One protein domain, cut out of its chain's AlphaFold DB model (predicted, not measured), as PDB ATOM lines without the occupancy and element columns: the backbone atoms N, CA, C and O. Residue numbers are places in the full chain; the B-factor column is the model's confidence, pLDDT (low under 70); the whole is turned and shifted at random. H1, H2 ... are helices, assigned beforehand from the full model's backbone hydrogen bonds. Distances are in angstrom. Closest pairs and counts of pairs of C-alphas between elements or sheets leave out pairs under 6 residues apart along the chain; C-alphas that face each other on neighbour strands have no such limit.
ATOM      1  N   MET A 447     -24.103 -10.038   7.847       48.66
ATOM      2  CA  MET A 447     -23.602  -8.688   8.094       48.66
ATOM      3  C   MET A 447     -24.673  -7.663   7.732       48.66
ATOM      4  O   MET A 447     -24.712  -6.601   8.351       48.66
ATOM      5  N   SER A 448     -25.578  -8.010   6.809       52.66
ATOM      6  CA  SER A 448     -26.726  -7.174   6.493       52.66
ATOM      7  C   SER A 448     -27.662  -7.049   7.700       52.66
ATOM      8  O   SER A 448     -27.928  -5.928   8.110       52.66
ATOM      9  N   GLN A 449     -28.039  -8.128   8.401       54.09
ATOM     10  CA  GLN A 449     -28.825  -8.027   9.648       54.09
ATOM     11  C   GLN A 449     -28.084  -7.322  10.789       54.09
ATOM     12  O   GLN A 449     -28.707  -6.668  11.626       54.09
ATOM     13  N   ALA A 450     -26.757  -7.445  10.853       53.81
ATOM     14  CA  ALA A 450     -25.948  -6.771  11.865       53.81
ATOM     15  C   ALA A 450     -25.855  -5.249  11.669       53.81
ATOM     16  O   ALA A 450     -25.544  -4.557  12.638       53.81
ATOM     17  N   LEU A 451     -26.093  -4.762  10.450       58.09
ATOM     18  CA  LEU A 451     -25.900  -3.372  10.033       58.09
ATOM     19  C   LEU A 451     -27.177  -2.737   9.436       58.09
ATOM     20  O   LEU A 451     -27.161  -1.572   9.060       58.09
ATOM     21  N   ALA A 452     -28.305  -3.455   9.372       53.22
ATOM     22  CA  ALA A 452     -29.555  -3.004   8.744       53.22
ATOM     23  C   ALA A 452     -30.368  -2.003   9.592       53.22
ATOM     24  O   ALA A 452     -31.581  -2.148   9.756       53.22
ATOM     25  N   GLY A 453     -29.726  -0.957  10.109       61.62
ATOM     26  CA  GLY A 453     -30.439   0.262  10.483       61.62
ATOM     27  C   GLY A 453     -30.790   1.052   9.212       61.62
ATOM     28  O   GLY A 453     -29.916   1.194   8.355       61.62
ATOM     29  N   PRO A 454     -32.020   1.575   9.046       58.75
ATOM     30  CA  PRO A 454     -32.401   2.357   7.861       58.75
ATOM     31  C   PRO A 454     -31.480   3.566   7.619       58.75
ATOM     32  O   PRO A 454     -31.200   3.889   6.470       58.75
ATOM     33  N   ASP A 455     -30.923   4.145   8.683       62.41
ATOM     34  CA  ASP A 455     -30.027   5.309   8.618       62.41
ATOM     35  C   ASP A 455     -28.563   4.933   8.317       62.41
ATOM     36  O   ASP A 455     -27.753   5.775   7.919       62.41
ATOM     37  N   LEU A 456     -28.207   3.652   8.488       63.41
ATOM     38  CA  LEU A 456     -26.845   3.178   8.257       63.41
ATOM     39  C   LEU A 456     -26.532   3.079   6.764       63.41
ATOM     40  O   LEU A 456     -25.388   3.271   6.371       63.41
ATOM     41  N   TRP A 457     -27.537   2.809   5.928       74.12
ATOM     42  CA  TRP A 457     -27.353   2.653   4.485       74.12
ATOM     43  C   TRP A 457     -26.868   3.934   3.810       74.12
ATOM     44  O   TRP A 457     -25.987   3.861   2.959       74.12
ATOM     45  N   GLU A 458     -27.367   5.099   4.236       78.81
ATOM     46  CA  GLU A 458     -26.908   6.399   3.718       78.81
ATOM     47  C   GLU A 458     -25.444   6.691   4.083       78.81
ATOM     48  O   GLU A 458     -24.754   7.417   3.371       78.81
ATOM     49  N   HIS A 459     -24.949   6.076   5.159       79.94
ATOM     50  CA  HIS A 459     -23.578   6.233   5.640       79.94
ATOM     51  C   HIS A 459     -22.686   5.033   5.301       79.94
ATOM     52  O   HIS A 459     -21.491   5.065   5.600       79.94
ATOM     53  N   LEU A 460     -23.229   3.980   4.683       82.19
ATOM     54  CA  LEU A 460     -22.529   2.709   4.527       82.19
ATOM     55  C   LEU A 460     -21.319   2.848   3.607       82.19
ATOM     56  O   LEU A 460     -20.259   2.333   3.942       82.19
ATOM     57  N   GLU A 461     -21.447   3.578   2.497       83.81
ATOM     58  CA  GLU A 461     -20.318   3.837   1.590       83.81
ATOM     59  C   GLU A 461     -19.192   4.581   2.316       83.81
ATOM     60  O   GLU A 461     -18.050   4.131   2.311       83.81
ATOM     61  N   ALA A 462     -19.527   5.641   3.056       87.12
ATOM     62  CA  ALA A 462     -18.546   6.422   3.801       87.12
ATOM     63  C   ALA A 462     -17.879   5.605   4.927       87.12
ATOM     64  O   ALA A 462     -16.680   5.738   5.176       87.12
ATOM     65  N   VAL A 463     -18.637   4.728   5.595       86.81
ATOM     66  CA  VAL A 463     -18.105   3.794   6.600       86.81
ATOM     67  C   VAL A 463     -17.188   2.760   5.948       86.81
ATOM     68  O   VAL A 463     -16.122   2.478   6.496       86.81
ATOM     69  N   VAL A 464     -17.558   2.209   4.791       90.31
ATOM     70  CA  VAL A 464     -16.738   1.235   4.057       90.31
ATOM     71  C   VAL A 464     -15.435   1.874   3.588       90.31
ATOM     72  O   VAL A 464     -14.376   1.322   3.886       90.31
ATOM     73  N   ASP A 465     -15.486   3.039   2.946       91.06
ATOM     74  CA  ASP A 465     -14.293   3.759   2.483       91.06
ATOM     75  C   ASP A 465     -13.357   4.074   3.653       91.06
ATOM     76  O   ASP A 465     -12.164   3.766   3.627       91.06
ATOM     77  N   PHE A 466     -13.911   4.571   4.759       92.69
ATOM     78  CA  PHE A 466     -13.121   4.840   5.951       92.69
ATOM     79  C   PHE A 466     -12.526   3.575   6.585       92.69
ATOM     80  O   PHE A 466     -11.390   3.599   7.066       92.69
ATOM     81  N   LEU A 467     -13.258   2.457   6.602       92.69
ATOM     82  CA  LEU A 467     -12.714   1.177   7.058       92.69
ATOM     83  C   LEU A 467     -11.577   0.714   6.138       92.69
ATOM     84  O   LEU A 467     -10.555   0.229   6.630       92.69
ATOM     85  N   LEU A 468     -11.702   0.871   4.821       90.94
ATOM     86  CA  LEU A 468     -10.639   0.509   3.882       90.94
ATOM     87  C   LEU A 468      -9.365   1.331   4.137       90.94
ATOM     88  O   LEU A 468      -8.277   0.747   4.247       90.94
ATOM     89  N   ASP A 469      -9.516   2.635   4.362       94.75
ATOM     90  CA  ASP A 469      -8.401   3.567   4.553       94.75
ATOM     91  C   ASP A 469      -7.786   3.515   5.960       94.75
ATOM     92  O   ASP A 469      -6.585   3.746   6.138       94.75
ATOM     93  N   ASN A 470      -8.562   3.158   6.988       95.12
ATOM     94  CA  ASN A 470      -8.112   3.212   8.374       95.12
ATOM     95  C   ASN A 470      -7.903   1.815   8.984       95.12
ATOM     96  O   ASN A 470      -8.824   1.084   9.355       95.12
ATOM     97  N   ARG A 471      -6.633   1.440   9.168       95.00
ATOM     98  CA  ARG A 471      -6.250   0.166   9.806       95.00
ATOM     99  C   ARG A 471      -6.783   0.023  11.238       95.00
ATOM    100  O   ARG A 471      -7.158  -1.084  11.627       95.00
ATOM    101  N   MET A 472      -6.803   1.101  12.021       93.12
ATOM    102  CA  MET A 472      -7.286   1.060  13.407       93.12
ATOM    103  C   MET A 472      -8.800   0.854  13.457       93.12
ATOM    104  O   MET A 472      -9.274   0.073  14.279       93.12
ATOM    105  N   ALA A 473      -9.532   1.465  12.523       93.44
ATOM    106  CA  ALA A 473     -10.968   1.269  12.346       93.44
ATOM    107  C   ALA A 473     -11.315  -0.208  12.096       93.44
ATOM    108  O   ALA A 473     -12.159  -0.783  12.784       93.44
ATOM    109  N   ARG A 474     -10.591  -0.857  11.170       94.50
ATOM    110  CA  ARG A 474     -10.761  -2.293  10.883       94.50
ATOM    111  C   ARG A 474     -10.475  -3.167  12.089       94.50
ATOM    112  O   ARG A 474     -11.205  -4.123  12.334       94.50
ATOM    113  N   LEU A 475      -9.417  -2.854  12.836       94.25
ATOM    114  CA  LEU A 475      -9.061  -3.622  14.023       94.25
ATOM    115  C   LEU A 475     -10.127  -3.482  15.117       94.25
ATOM    116  O   LEU A 475     -10.511  -4.491  15.705       94.25
ATOM    117  N   ALA A 476     -10.638  -2.270  15.347       94.81
ATOM    118  CA  ALA A 476     -11.710  -2.017  16.308       94.81
ATOM    119  C   ALA A 476     -12.995  -2.774  15.932       94.81
ATOM    120  O   ALA A 476     -13.541  -3.502  16.763       94.81
ATOM    121  N   LEU A 477     -13.418  -2.699  14.666       95.06
ATOM    122  CA  LEU A 477     -14.586  -3.433  14.171       95.06
ATOM    123  C   LEU A 477     -14.402  -4.951  14.284       95.06
ATOM    124  O   LEU A 477     -15.302  -5.655  14.738       95.06
ATOM    125  N   PHE A 478     -13.226  -5.467  13.919       95.06
ATOM    126  CA  PHE A 478     -12.920  -6.890  14.047       95.06
ATOM    127  C   PHE A 478     -13.004  -7.359  15.505       95.06
ATOM    128  O   PHE A 478     -13.613  -8.393  15.786       95.06
ATOM    129  N   MET A 479     -12.427  -6.595  16.437       95.88
ATOM    130  CA  MET A 479     -12.486  -6.907  17.866       95.88
ATOM    131  C   MET A 479     -13.925  -6.882  18.389       95.88
ATOM    132  O   MET A 479     -14.319  -7.813  19.091       95.88
ATOM    133  N   TYR A 480     -14.718  -5.883  17.997       96.25
ATOM    134  CA  TYR A 480     -16.137  -5.798  18.342       96.25
ATOM    135  C   TYR A 480     -16.918  -7.030  17.861       96.25
ATOM    136  O   TYR A 480     -17.583  -7.700  18.654       96.25
ATOM    137  N   LEU A 481     -16.790  -7.391  16.578       95.31
ATOM    138  CA  LEU A 481     -17.476  -8.551  15.998       95.31
ATOM    139  C   LEU A 481     -17.045  -9.868  16.658       95.31
ATOM    140  O   LEU A 481     -17.869 -10.763  16.869       95.31
ATOM    141  N   GLN A 482     -15.764  -9.989  17.012       95.62
ATOM    142  CA  GLN A 482     -15.239 -11.166  17.692       95.62
ATOM    143  C   GLN A 482     -15.831 -11.329  19.097       95.62
ATOM    144  O   GLN A 482     -16.269 -12.432  19.443       95.62
ATOM    145  N   GLU A 483     -15.868 -10.261  19.898       95.81
ATOM    146  CA  GLU A 483     -16.460 -10.323  21.239       95.81
ATOM    147  C   GLU A 483     -17.982 -10.487  21.174       95.81
ATOM    148  O   GLU A 483     -18.532 -11.299  21.917       95.81
ATOM    149  N   ARG A 484     -18.658  -9.852  20.208       95.50
ATOM    150  CA  ARG A 484     -20.084 -10.090  19.931       95.50
ATOM    151  C   ARG A 484     -20.377 -11.563  19.668       95.50
ATOM    152  O   ARG A 484     -21.284 -12.131  20.277       95.50
ATOM    153  N   LYS A 485     -19.596 -12.212  18.798       95.31
ATOM    154  CA  LYS A 485     -19.760 -13.642  18.494       95.31
ATOM    155  C   LYS A 485     -19.571 -14.512  19.739       95.31
ATOM    156  O   LYS A 485     -20.334 -15.453  19.940       95.31
ATOM    157  N   ARG A 486     -18.584 -14.201  20.587       94.81
ATOM    158  CA  ARG A 486     -18.352 -14.927  21.849       94.81
ATOM    159  C   ARG A 486     -19.492 -14.729  22.844       94.81
ATOM    160  O   ARG A 486     -19.971 -15.713  23.396       94.81
ATOM    161  N   ALA A 487     -19.949 -13.493  23.025       95.06
ATOM    162  CA  ALA A 487     -21.067 -13.166  23.903       95.06
ATOM    163  C   ALA A 487     -22.346 -13.909  23.485       95.06
ATOM    164  O   ALA A 487     -22.984 -14.547  24.319       95.06
ATOM    165  N   ILE A 488     -22.685 -13.903  22.191       94.88
ATOM    166  CA  ILE A 488     -23.850 -14.636  21.666       94.88
ATOM    167  C   ILE A 488     -23.683 -16.147  21.861       94.88
ATOM    168  O   ILE A 488     -24.623 -16.817  22.282       94.88
ATOM    169  N   ALA A 489     -22.489 -16.691  21.615       93.44
ATOM    170  CA  ALA A 489     -22.234 -18.117  21.806       93.44
ATOM    171  C   ALA A 489     -22.392 -18.559  23.273       93.44
ATOM    172  O   ALA A 489     -22.866 -19.664  23.530       93.44
ATOM    173  N   TRP A 490     -21.997 -17.719  24.233       93.81
ATOM    174  CA  TRP A 490     -22.051 -18.061  25.658       93.81
ATOM    175  C   TRP A 490     -23.412 -17.783  26.294       93.81
ATOM    176  O   TRP A 490     -23.896 -18.611  27.064       93.81
ATOM    177  N   TYR A 491     -24.043 -16.659  25.957       94.06
ATOM    178  CA  TYR A 491     -25.250 -16.177  26.636       94.06
ATOM    179  C   TYR A 491     -26.514 -16.237  25.774       94.06
ATOM    180  O   TYR A 491     -27.583 -15.885  26.255       94.06
ATOM    181  N   LYS A 492     -26.425 -16.722  24.528       94.19
ATOM    182  CA  LYS A 492     -27.563 -16.992  23.634       94.19
ATOM    183  C   LYS A 492     -28.478 -15.769  23.436       94.19
ATOM    184  O   LYS A 492     -28.016 -14.706  23.016       94.19
ATOM    185  N   VAL A 493     -29.780 -15.941  23.685       94.25
ATOM    186  CA  VAL A 493     -30.852 -14.977  23.403       94.25
ATOM    187  C   VAL A 493     -30.614 -13.625  24.097       94.25
ATOM    188  O   VAL A 493     -30.594 -12.632  23.374       94.25
ATOM    189  N   PRO A 494     -30.316 -13.544  25.412       95.44
ATOM    190  CA  PRO A 494     -29.998 -12.280  26.085       95.44
ATOM    191  C   PRO A 494     -28.930 -11.428  25.388       95.44
ATOM    192  O   PRO A 494     -29.113 -10.227  25.194       95.44
ATOM    193  N   ALA A 495     -27.825 -12.044  24.956       95.12
ATOM    194  CA  ALA A 495     -26.779 -11.329  24.229       95.12
ATOM    195  C   ALA A 495     -27.259 -10.891  22.837       95.12
ATOM    196  O   ALA A 495     -27.008  -9.757  22.438       95.12
ATOM    197  N   LYS A 496     -27.987 -11.743  22.099       94.31
ATOM    198  CA  LYS A 496     -28.546 -11.364  20.788       94.31
ATOM    199  C   LYS A 496     -29.466 -10.143  20.919       94.31
ATOM    200  O   LYS A 496     -29.301  -9.190  20.161       94.31
ATOM    201  N   THR A 497     -30.351 -10.135  21.915       94.31
ATOM    202  CA  THR A 497     -31.254  -9.012  22.205       94.31
ATOM    203  C   THR A 497     -30.485  -7.751  22.600       94.31
ATOM    204  O   THR A 497     -30.794  -6.678  22.085       94.31
ATOM    205  N   TYR A 498     -29.437  -7.873  23.425       96.06
ATOM    206  CA  TYR A 498     -28.549  -6.757  23.771       96.06
ATOM    207  C   TYR A 498     -27.977  -6.073  22.528       96.06
ATOM    208  O   TYR A 498     -28.063  -4.854  22.409       96.06
ATOM    209  N   PHE A 499     -27.409  -6.847  21.596       95.19
ATOM    210  CA  PHE A 499     -26.759  -6.290  20.404       95.19
ATOM    211  C   PHE A 499     -27.742  -5.651  19.428       95.19
ATOM    212  O   PHE A 499     -27.372  -4.711  18.735       95.19
ATOM    213  N   VAL A 500     -28.974  -6.154  19.366       92.12
ATOM    214  CA  VAL A 500     -30.036  -5.527  18.570       92.12
ATOM    215  C   VAL A 500     -30.475  -4.210  19.213       92.12
ATOM    216  O   VAL A 500     -30.639  -3.219  18.511       92.12
ATOM    217  N   ALA A 501     -30.625  -4.176  20.541       93.31
ATOM    218  CA  ALA A 501     -31.079  -2.990  21.268       93.31
ATOM    219  C   ALA A 501     -30.014  -1.885  21.383       93.31
ATOM    220  O   ALA A 501     -30.364  -0.710  21.419       93.31
ATOM    221  N   ASN A 502     -28.732  -2.253  21.442       93.44
ATOM    222  CA  ASN A 502     -27.604  -1.335  21.636       93.44
ATOM    223  C   ASN A 502     -26.711  -1.243  20.389       93.44
ATOM    224  O   ASN A 502     -25.506  -1.018  20.505       93.44
ATOM    225  N   MET A 503     -27.267  -1.456  19.191       87.62
ATOM    226  CA  MET A 503     -26.504  -1.198  17.971       87.62
ATOM    227  C   MET A 503     -26.176   0.306  17.921       87.62
ATOM    228  O   MET A 503     -27.096   1.121  18.028       87.62
ATOM    229  N   PRO A 504     -24.896   0.700  17.801       85.56
ATOM    230  CA  PRO A 504     -24.532   2.107  17.801       85.56
ATOM    231  C   PRO A 504     -25.171   2.836  16.619       85.56
ATOM    232  O   PRO A 504     -24.990   2.452  15.465       85.56
ATOM    233  N   ILE A 505     -25.912   3.903  16.920       84.50
ATOM    234  CA  ILE A 505     -26.485   4.788  15.905       84.50
ATOM    235  C   ILE A 505     -25.334   5.602  15.314       84.50
ATOM    236  O   ILE A 505     -24.624   6.312  16.028       84.50
ATOM    237  N   VAL A 506     -25.128   5.479  14.006       83.38
ATOM    238  CA  VAL A 506     -24.035   6.160  13.308       83.38
ATOM    239  C   VAL A 506     -24.479   7.560  12.919       83.38
ATOM    240  O   VAL A 506     -25.076   7.759  11.869       83.38
ATOM    241  N   SER A 507     -24.176   8.533  13.775       85.81
ATOM    242  CA  SER A 507     -24.302   9.959  13.434       85.81
ATOM    243  C   SER A 507     -23.085  10.463  12.652       85.81
ATOM    244  O   SER A 507     -23.191  11.368  11.829       85.81
ATOM    245  N   SER A 508     -21.912   9.882  12.914       91.00
ATOM    246  CA  SER A 508     -20.677  10.123  12.175       91.00
ATOM    247  C   SER A 508     -19.748   8.913  12.276       91.00
ATOM    248  O   SER A 508     -19.862   8.085  13.182       91.00
ATOM    249  N   ILE A 509     -18.788   8.816  11.360       88.69
ATOM    250  CA  ILE A 509     -17.789   7.740  11.344       88.69
ATOM    251  C   ILE A 509     -16.907   7.758  12.607       88.69
ATOM    252  O   ILE A 509     -16.559   6.705  13.146       88.69
ATOM    253  N   GLY A 510     -16.541   8.951  13.087       90.38
ATOM    254  CA  GLY A 510     -15.738   9.110  14.303       90.38
ATOM    255  C   GLY A 510     -16.495   8.657  15.552       90.38
ATOM    256  O   GLY A 510     -15.939   7.940  16.392       90.38
ATOM    257  N   ASP A 511     -17.782   8.993  15.627       91.12
ATOM    258  CA  ASP A 511     -18.660   8.549  16.710       91.12
ATOM    259  C   ASP A 511     -18.887   7.039  16.646       91.12
ATOM    260  O   ASP A 511     -18.834   6.375  17.678       91.12
ATOM    261  N   PHE A 512     -19.039   6.471  15.445       90.69
ATOM    262  CA  PHE A 512     -19.159   5.026  15.259       90.69
ATOM    263  C   PHE A 512     -17.948   4.284  15.822       90.69
ATOM    264  O   PHE A 512     -18.122   3.362  16.615       90.69
ATOM    265  N   LEU A 513     -16.724   4.695  15.475       92.75
ATOM    266  CA  LEU A 513     -15.519   4.047  16.000       92.75
ATOM    267  C   LEU A 513     -15.388   4.147  17.516       92.75
ATOM    268  O   LEU A 513     -14.998   3.179  18.179       92.75
ATOM    269  N   THR A 514     -15.671   5.328  18.056       93.94
ATOM    270  CA  THR A 514     -15.603   5.560  19.498       93.94
ATOM    271  C   THR A 514     -16.638   4.686  20.201       93.94
ATOM    272  O   THR A 514     -16.299   3.972  21.143       93.94
ATOM    273  N   SER A 515     -17.851   4.629  19.652       94.62
ATOM    274  CA  SER A 515     -18.954   3.833  20.178       94.62
ATOM    275  C   SER A 515     -18.690   2.326  20.104       94.62
ATOM    276  O   SER A 515     -18.824   1.650  21.121       94.62
ATOM    277  N   ILE A 516     -18.212   1.777  18.975       95.25
ATOM    278  CA  ILE A 516     -17.872   0.341  18.902       95.25
ATOM    279  C   ILE A 516     -16.720  -0.017  19.844       95.25
ATOM    280  O   ILE A 516     -16.699  -1.121  20.385       95.25
ATOM    281  N   THR A 517     -15.760   0.888  20.057       95.94
ATOM    282  CA  THR A 517     -14.623   0.641  20.956       95.94
ATOM    283  C   THR A 517     -15.081   0.642  22.411       95.94
ATOM    284  O   THR A 517     -14.724  -0.264  23.164       95.94
ATOM    285  N   GLU A 518     -15.908   1.613  22.794       96.06
ATOM    286  CA  GLU A 518     -16.506   1.695  24.125       96.06
ATOM    287  C   GLU A 518     -17.396   0.479  24.410       96.06
ATOM    288  O   GLU A 518     -17.224  -0.183  25.434       96.06
ATOM    289  N   GLU A 519     -18.267   0.108  23.468       95.81
ATOM    290  CA  GLU A 519     -19.104  -1.090  23.577       95.81
ATOM    291  C   GLU A 519     -18.271  -2.369  23.664       95.81
ATOM    292  O   GLU A 519     -18.543  -3.229  24.500       95.81
ATOM    293  N   THR A 520     -17.202  -2.488  22.872       96.69
ATOM    294  CA  THR A 520     -16.282  -3.633  22.972       96.69
ATOM    295  C   THR A 520     -15.692  -3.746  24.375       96.69
ATOM    296  O   THR A 520     -15.602  -4.852  24.909       96.69
ATOM    297  N   ASN A 521     -15.298  -2.629  24.988       96.38
ATOM    298  CA  ASN A 521     -14.744  -2.631  26.339       96.38
ATOM    299  C   ASN A 521     -15.806  -3.001  27.384       96.38
ATOM    300  O   ASN A 521     -15.537  -3.883  28.197       96.38
ATOM    301  N   LYS A 522     -17.026  -2.451  27.293       95.94
ATOM    302  CA  LYS A 522     -18.153  -2.826  28.170       95.94
ATOM    303  C   LYS A 522     -18.461  -4.321  28.107       95.94
ATOM    304  O   LYS A 522     -18.642  -4.965  29.139       95.94
ATOM    305  N   ILE A 523     -18.494  -4.891  26.900       95.75
ATOM    306  CA  ILE A 523     -18.729  -6.327  26.691       95.75
ATOM    307  C   ILE A 523     -17.606  -7.141  27.328       95.75
ATOM    308  O   ILE A 523     -17.878  -8.116  28.025       95.75
ATOM    309  N   LYS A 524     -16.347  -6.742  27.123       95.56
ATOM    310  CA  LYS A 524     -15.198  -7.433  27.712       95.56
ATOM    311  C   LYS A 524     -15.236  -7.397  29.232       95.56
ATOM    312  O   LYS A 524     -15.129  -8.458  29.834       95.56
ATOM    313  N   GLU A 525     -15.412  -6.230  29.839       95.56
ATOM    314  CA  GLU A 525     -15.514  -6.097  31.298       95.56
ATOM    315  C   GLU A 525     -16.629  -7.005  31.837       95.56
ATOM    316  O   GLU A 525     -16.369  -7.902  32.638       95.56
ATOM    317  N   ALA A 526     -17.832  -6.920  31.262       94.50
ATOM    318  CA  ALA A 526     -18.962  -7.751  31.672       94.50
ATOM    319  C   ALA A 526     -18.712  -9.267  31.518       94.50
ATOM    320  O   ALA A 526     -19.187 -10.061  32.332       94.50
ATOM    321  N   MET A 527     -17.996  -9.687  30.471       93.56
ATOM    322  CA  MET A 527     -17.698 -11.097  30.209       93.56
ATOM    323  C   MET A 527     -16.549 -11.643  31.062       93.56
ATOM    324  O   MET A 527     -16.573 -12.818  31.429       93.56
ATOM    325  N   TYR A 528     -15.527 -10.830  31.335       89.50
ATOM    326  CA  TYR A 528     -14.307 -11.265  32.019       89.50
ATOM    327  C   TYR A 528     -14.369 -11.110  33.542       89.50
ATOM    328  O   TYR A 528     -13.611 -11.797  34.229       89.50
ATOM    329  N   ASP A 529     -15.300 -10.312  34.064       85.88
ATOM    330  CA  ASP A 529     -15.541 -10.183  35.508       85.88
ATOM    331  C   ASP A 529     -16.276 -11.390  36.113       85.88
ATOM    332  O   ASP A 529     -16.346 -11.547  37.336       85.88
ATOM    333  N   LEU A 530     -16.807 -12.291  35.281       80.75
ATOM    334  CA  LEU A 530     -17.465 -13.503  35.752       80.75
ATOM    335  C   LEU A 530     -16.497 -14.687  35.860       80.75
ATOM    336  O   LEU A 530     -15.647 -14.901  34.989       80.75
ATOM    337  N   PRO A 531     -16.655 -15.542  36.890       71.00
ATOM    338  CA  PRO A 531     -15.919 -16.793  36.952       71.00
ATOM    339  C   PRO A 531     -16.239 -17.622  35.706       71.00
ATOM    340  O   PRO A 531     -17.404 -17.890  35.418       71.00
ATOM    341  N   LYS A 532     -15.189 -18.072  35.004       60.41
ATOM    342  CA  LYS A 532     -15.219 -18.788  33.708       60.41
ATOM    343  C   LYS A 532     -16.169 -20.002  33.626       60.41
ATOM    344  O   LYS A 532     -16.315 -20.568  32.549       60.41
ATOM    345  N   CYS A 533     -16.776 -20.427  34.737       48.25
ATOM    346  CA  CYS A 533     -17.553 -21.659  34.861       48.25
ATOM    347  C   CYS A 533     -18.907 -21.498  35.587       48.25
ATOM    348  O   CYS A 533     -19.538 -22.504  35.901       48.25
ATOM    349  N   GLY A 534     -19.363 -20.280  35.891       53.50
ATOM    350  CA  GLY A 534     -20.689 -20.068  36.476       53.50
ATOM    351  C   GLY A 534     -21.670 -19.648  35.392       53.50
ATOM    352  O   GLY A 534     -21.451 -18.616  34.776       53.50
ATOM    353  N   GLY A 535     -22.753 -20.398  35.170       73.69
ATOM    354  CA  GLY A 535     -23.823 -20.060  34.210       73.69
ATOM    355  C   GLY A 535     -24.621 -18.791  34.545       73.69
ATOM    356  O   GLY A 535     -25.785 -18.688  34.181       73.69
ATOM    357  N   ALA A 536     -24.031 -17.852  35.283       87.56
ATOM    358  CA  ALA A 536     -24.613 -16.557  35.560       87.56
ATOM    359  C   ALA A 536     -24.413 -15.655  34.341       87.56
ATOM    360  O   ALA A 536     -23.289 -15.379  33.926       87.56
ATOM    361  N   THR A 537     -25.514 -15.181  33.781       90.75
ATOM    362  CA  THR A 537     -25.516 -14.148  32.752       90.75
ATOM    363  C   THR A 537     -24.973 -12.831  33.331       90.75
ATOM    364  O   THR A 537     -25.424 -12.423  34.409       90.75
ATOM    365  N   PRO A 538     -24.019 -12.150  32.659       94.38
ATOM    366  CA  PRO A 538     -23.538 -10.832  33.053       94.38
ATOM    367  C   PRO A 538     -24.683  -9.856  33.273       94.38
ATOM    368  O   PRO A 538     -25.671  -9.889  32.539       94.38
ATOM    369  N   ALA A 539     -24.521  -8.929  34.222       93.81
ATOM    370  CA  ALA A 539     -25.511  -7.880  34.482       93.81
ATOM    371  C   ALA A 539     -25.901  -7.121  33.197       93.81
ATOM    372  O   ALA A 539     -27.074  -6.812  33.001       93.81
ATOM    373  N   LEU A 540     -24.931  -6.931  32.295       95.69
ATOM    374  CA  LEU A 540     -25.110  -6.315  30.980       95.69
ATOM    375  C   LEU A 540     -26.200  -6.998  30.133       95.69
ATOM    376  O   LEU A 540     -27.000  -6.322  29.486       95.69
ATOM    377  N   PHE A 541     -26.249  -8.333  30.156       95.38
ATOM    378  CA  PHE A 541     -27.208  -9.128  29.385       95.38
ATOM    379  C   PHE A 541     -28.441  -9.522  30.206       95.38
ATOM    380  O   PHE A 541     -29.489  -9.786  29.627       95.38
ATOM    381  N   ARG A 542     -28.354  -9.522  31.542       94.12
ATOM    382  CA  ARG A 542     -29.447  -9.934  32.437       94.12
ATOM    383  C   ARG A 542     -30.713  -9.095  32.254       94.12
ATOM    384  O   ARG A 542     -31.808  -9.635  32.290       94.12
ATOM    385  N   GLN A 543     -30.574  -7.798  31.974       94.06
ATOM    386  CA  GLN A 543     -31.721  -6.923  31.678       94.06
ATOM    387  C   GLN A 543     -32.523  -7.347  30.429       94.06
ATOM    388  O   GLN A 543     -33.632  -6.865  30.220       94.06
ATOM    389  N   PHE A 544     -31.974  -8.252  29.612       93.62
ATOM    390  CA  PHE A 544     -32.601  -8.798  28.412       93.62
ATOM    391  C   PHE A 544     -33.052 -10.261  28.563       93.62
ATOM    392  O   PHE A 544     -33.511 -10.839  27.580       93.62
ATOM    393  N   GLU A 545     -32.941 -10.872  29.751       91.75
ATOM    394  CA  GLU A 545     -33.435 -12.240  29.995       91.75
ATOM    395  C   GLU A 545     -34.965 -12.325  29.939       91.75
ATOM    396  O   GLU A 545     -35.499 -13.264  29.357       91.75
ATOM    397  N   ASP A 546     -35.657 -11.313  30.468       89.88
ATOM    398  CA  ASP A 546     -37.125 -11.258  30.515       89.88
ATOM    399  C   ASP A 546     -37.744 -10.540  29.305       89.88
ATOM    400  O   ASP A 546     -38.962 -10.354  29.235       89.88
ATOM    401  N   ALA A 547     -36.920 -10.091  28.350       81.94
ATOM    402  CA  ALA A 547     -37.427  -9.430  27.159       81.94
ATOM    403  C   ALA A 547     -38.280 -10.444  26.374       81.94
ATOM    404  O   ALA A 547     -37.749 -11.484  25.973       81.94
ATOM    405  N   PRO A 548     -39.585 -10.183  26.148       77.62
ATOM    406  CA  PRO A 548     -40.432 -11.110  25.411       77.62
ATOM    407  C   PRO A 548     -39.773 -11.363  24.060       77.62
ATOM    408  O   PRO A 548     -39.413 -10.402  23.373       77.62
ATOM    409  N   SER A 549     -39.599 -12.635  23.699       61.47
ATOM    410  CA  SER A 549     -38.999 -13.107  22.448       61.47
ATOM    411  C   SER A 549     -39.869 -12.750  21.235       61.47
ATOM    412  O   SER A 549     -40.208 -13.583  20.409       61.47
ATOM    413  N   ARG A 550     -40.220 -11.473  21.065       57.22
ATOM    414  CA  ARG A 550     -40.961 -10.936  19.916       57.22
ATOM    415  C   ARG A 550     -40.215 -11.090  18.587       57.22
ATOM    416  O   ARG A 550     -40.759 -10.740  17.551       57.22
ATOM    417  N   ILE A 551     -38.977 -11.584  18.616       55.94
ATOM    418  CA  ILE A 551     -38.165 -11.849  17.427       55.94
ATOM    419  C   ILE A 551     -38.565 -13.186  16.766       55.94
ATOM    420  O   ILE A 551     -38.257 -13.379  15.597       55.94
ATOM    421  N   GLU A 552     -39.301 -14.078  17.442       51.72
ATOM    422  CA  GLU A 552     -39.715 -15.371  16.857       51.72
ATOM    423  C   GLU A 552     -40.819 -15.257  15.786       51.72
ATOM    424  O   GLU A 552     -40.971 -16.168  14.978       51.72
TER     425      GLU A 552
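What this domain is: This is residues 447 to 552 of the 578 residues of the protein "SAP domain-containing protein" of Perkinsus marinus (strain ATCC 50983 / TXsc) (UniProt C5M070). Two long helices, H3 and H5, pack side by side at a tilt, with H2 across one end and H4 and short H6 at the other. The printed part is all helix: 106 residues with six named helices, H1 to H6 in chain order. It is compact, radius of gyration of the C-alphas 14.6 A, spans 42 by 29 by 18 A.

How they stand to each other: H1, residues 447 to 451, and H2, residues 456 to 469, meet only through their link. H2 touches H3, residues 471 to 491, only at the corner; closest C-alphas, Leu 467 and Arg 474, 5.5 A. H3 and H4, residues 493 to 501, form a hairpin; closest C-alphas, Ile 488 and Ala 495, 5.1 A. H3 touches H5, residues 509 to 528; closest C-alphas, Tyr 480 and Thr 520, 5.1 A. H6, residues 539 to 542, touches H4; closest C-alphas, Pro 494 and Phe 541, 5.3 A. Every O i to N i+4 pair is within hydrogen-bond range in H1, H3, H4 and H5, in H2 8 of 10; H6 is too short.

Where its parts are: H3, 30.2 A long, begins at C-alpha 471 (-6.250, 0.166, 9.806); H5, 28.3 A, ends at C-alpha 528 (-14.307, -11.265, 32.019).

The domain as a whole: The printed part has no cut. Residues 447 to 456, 532 to 534 and 549 to 552 have pLDDT under 70.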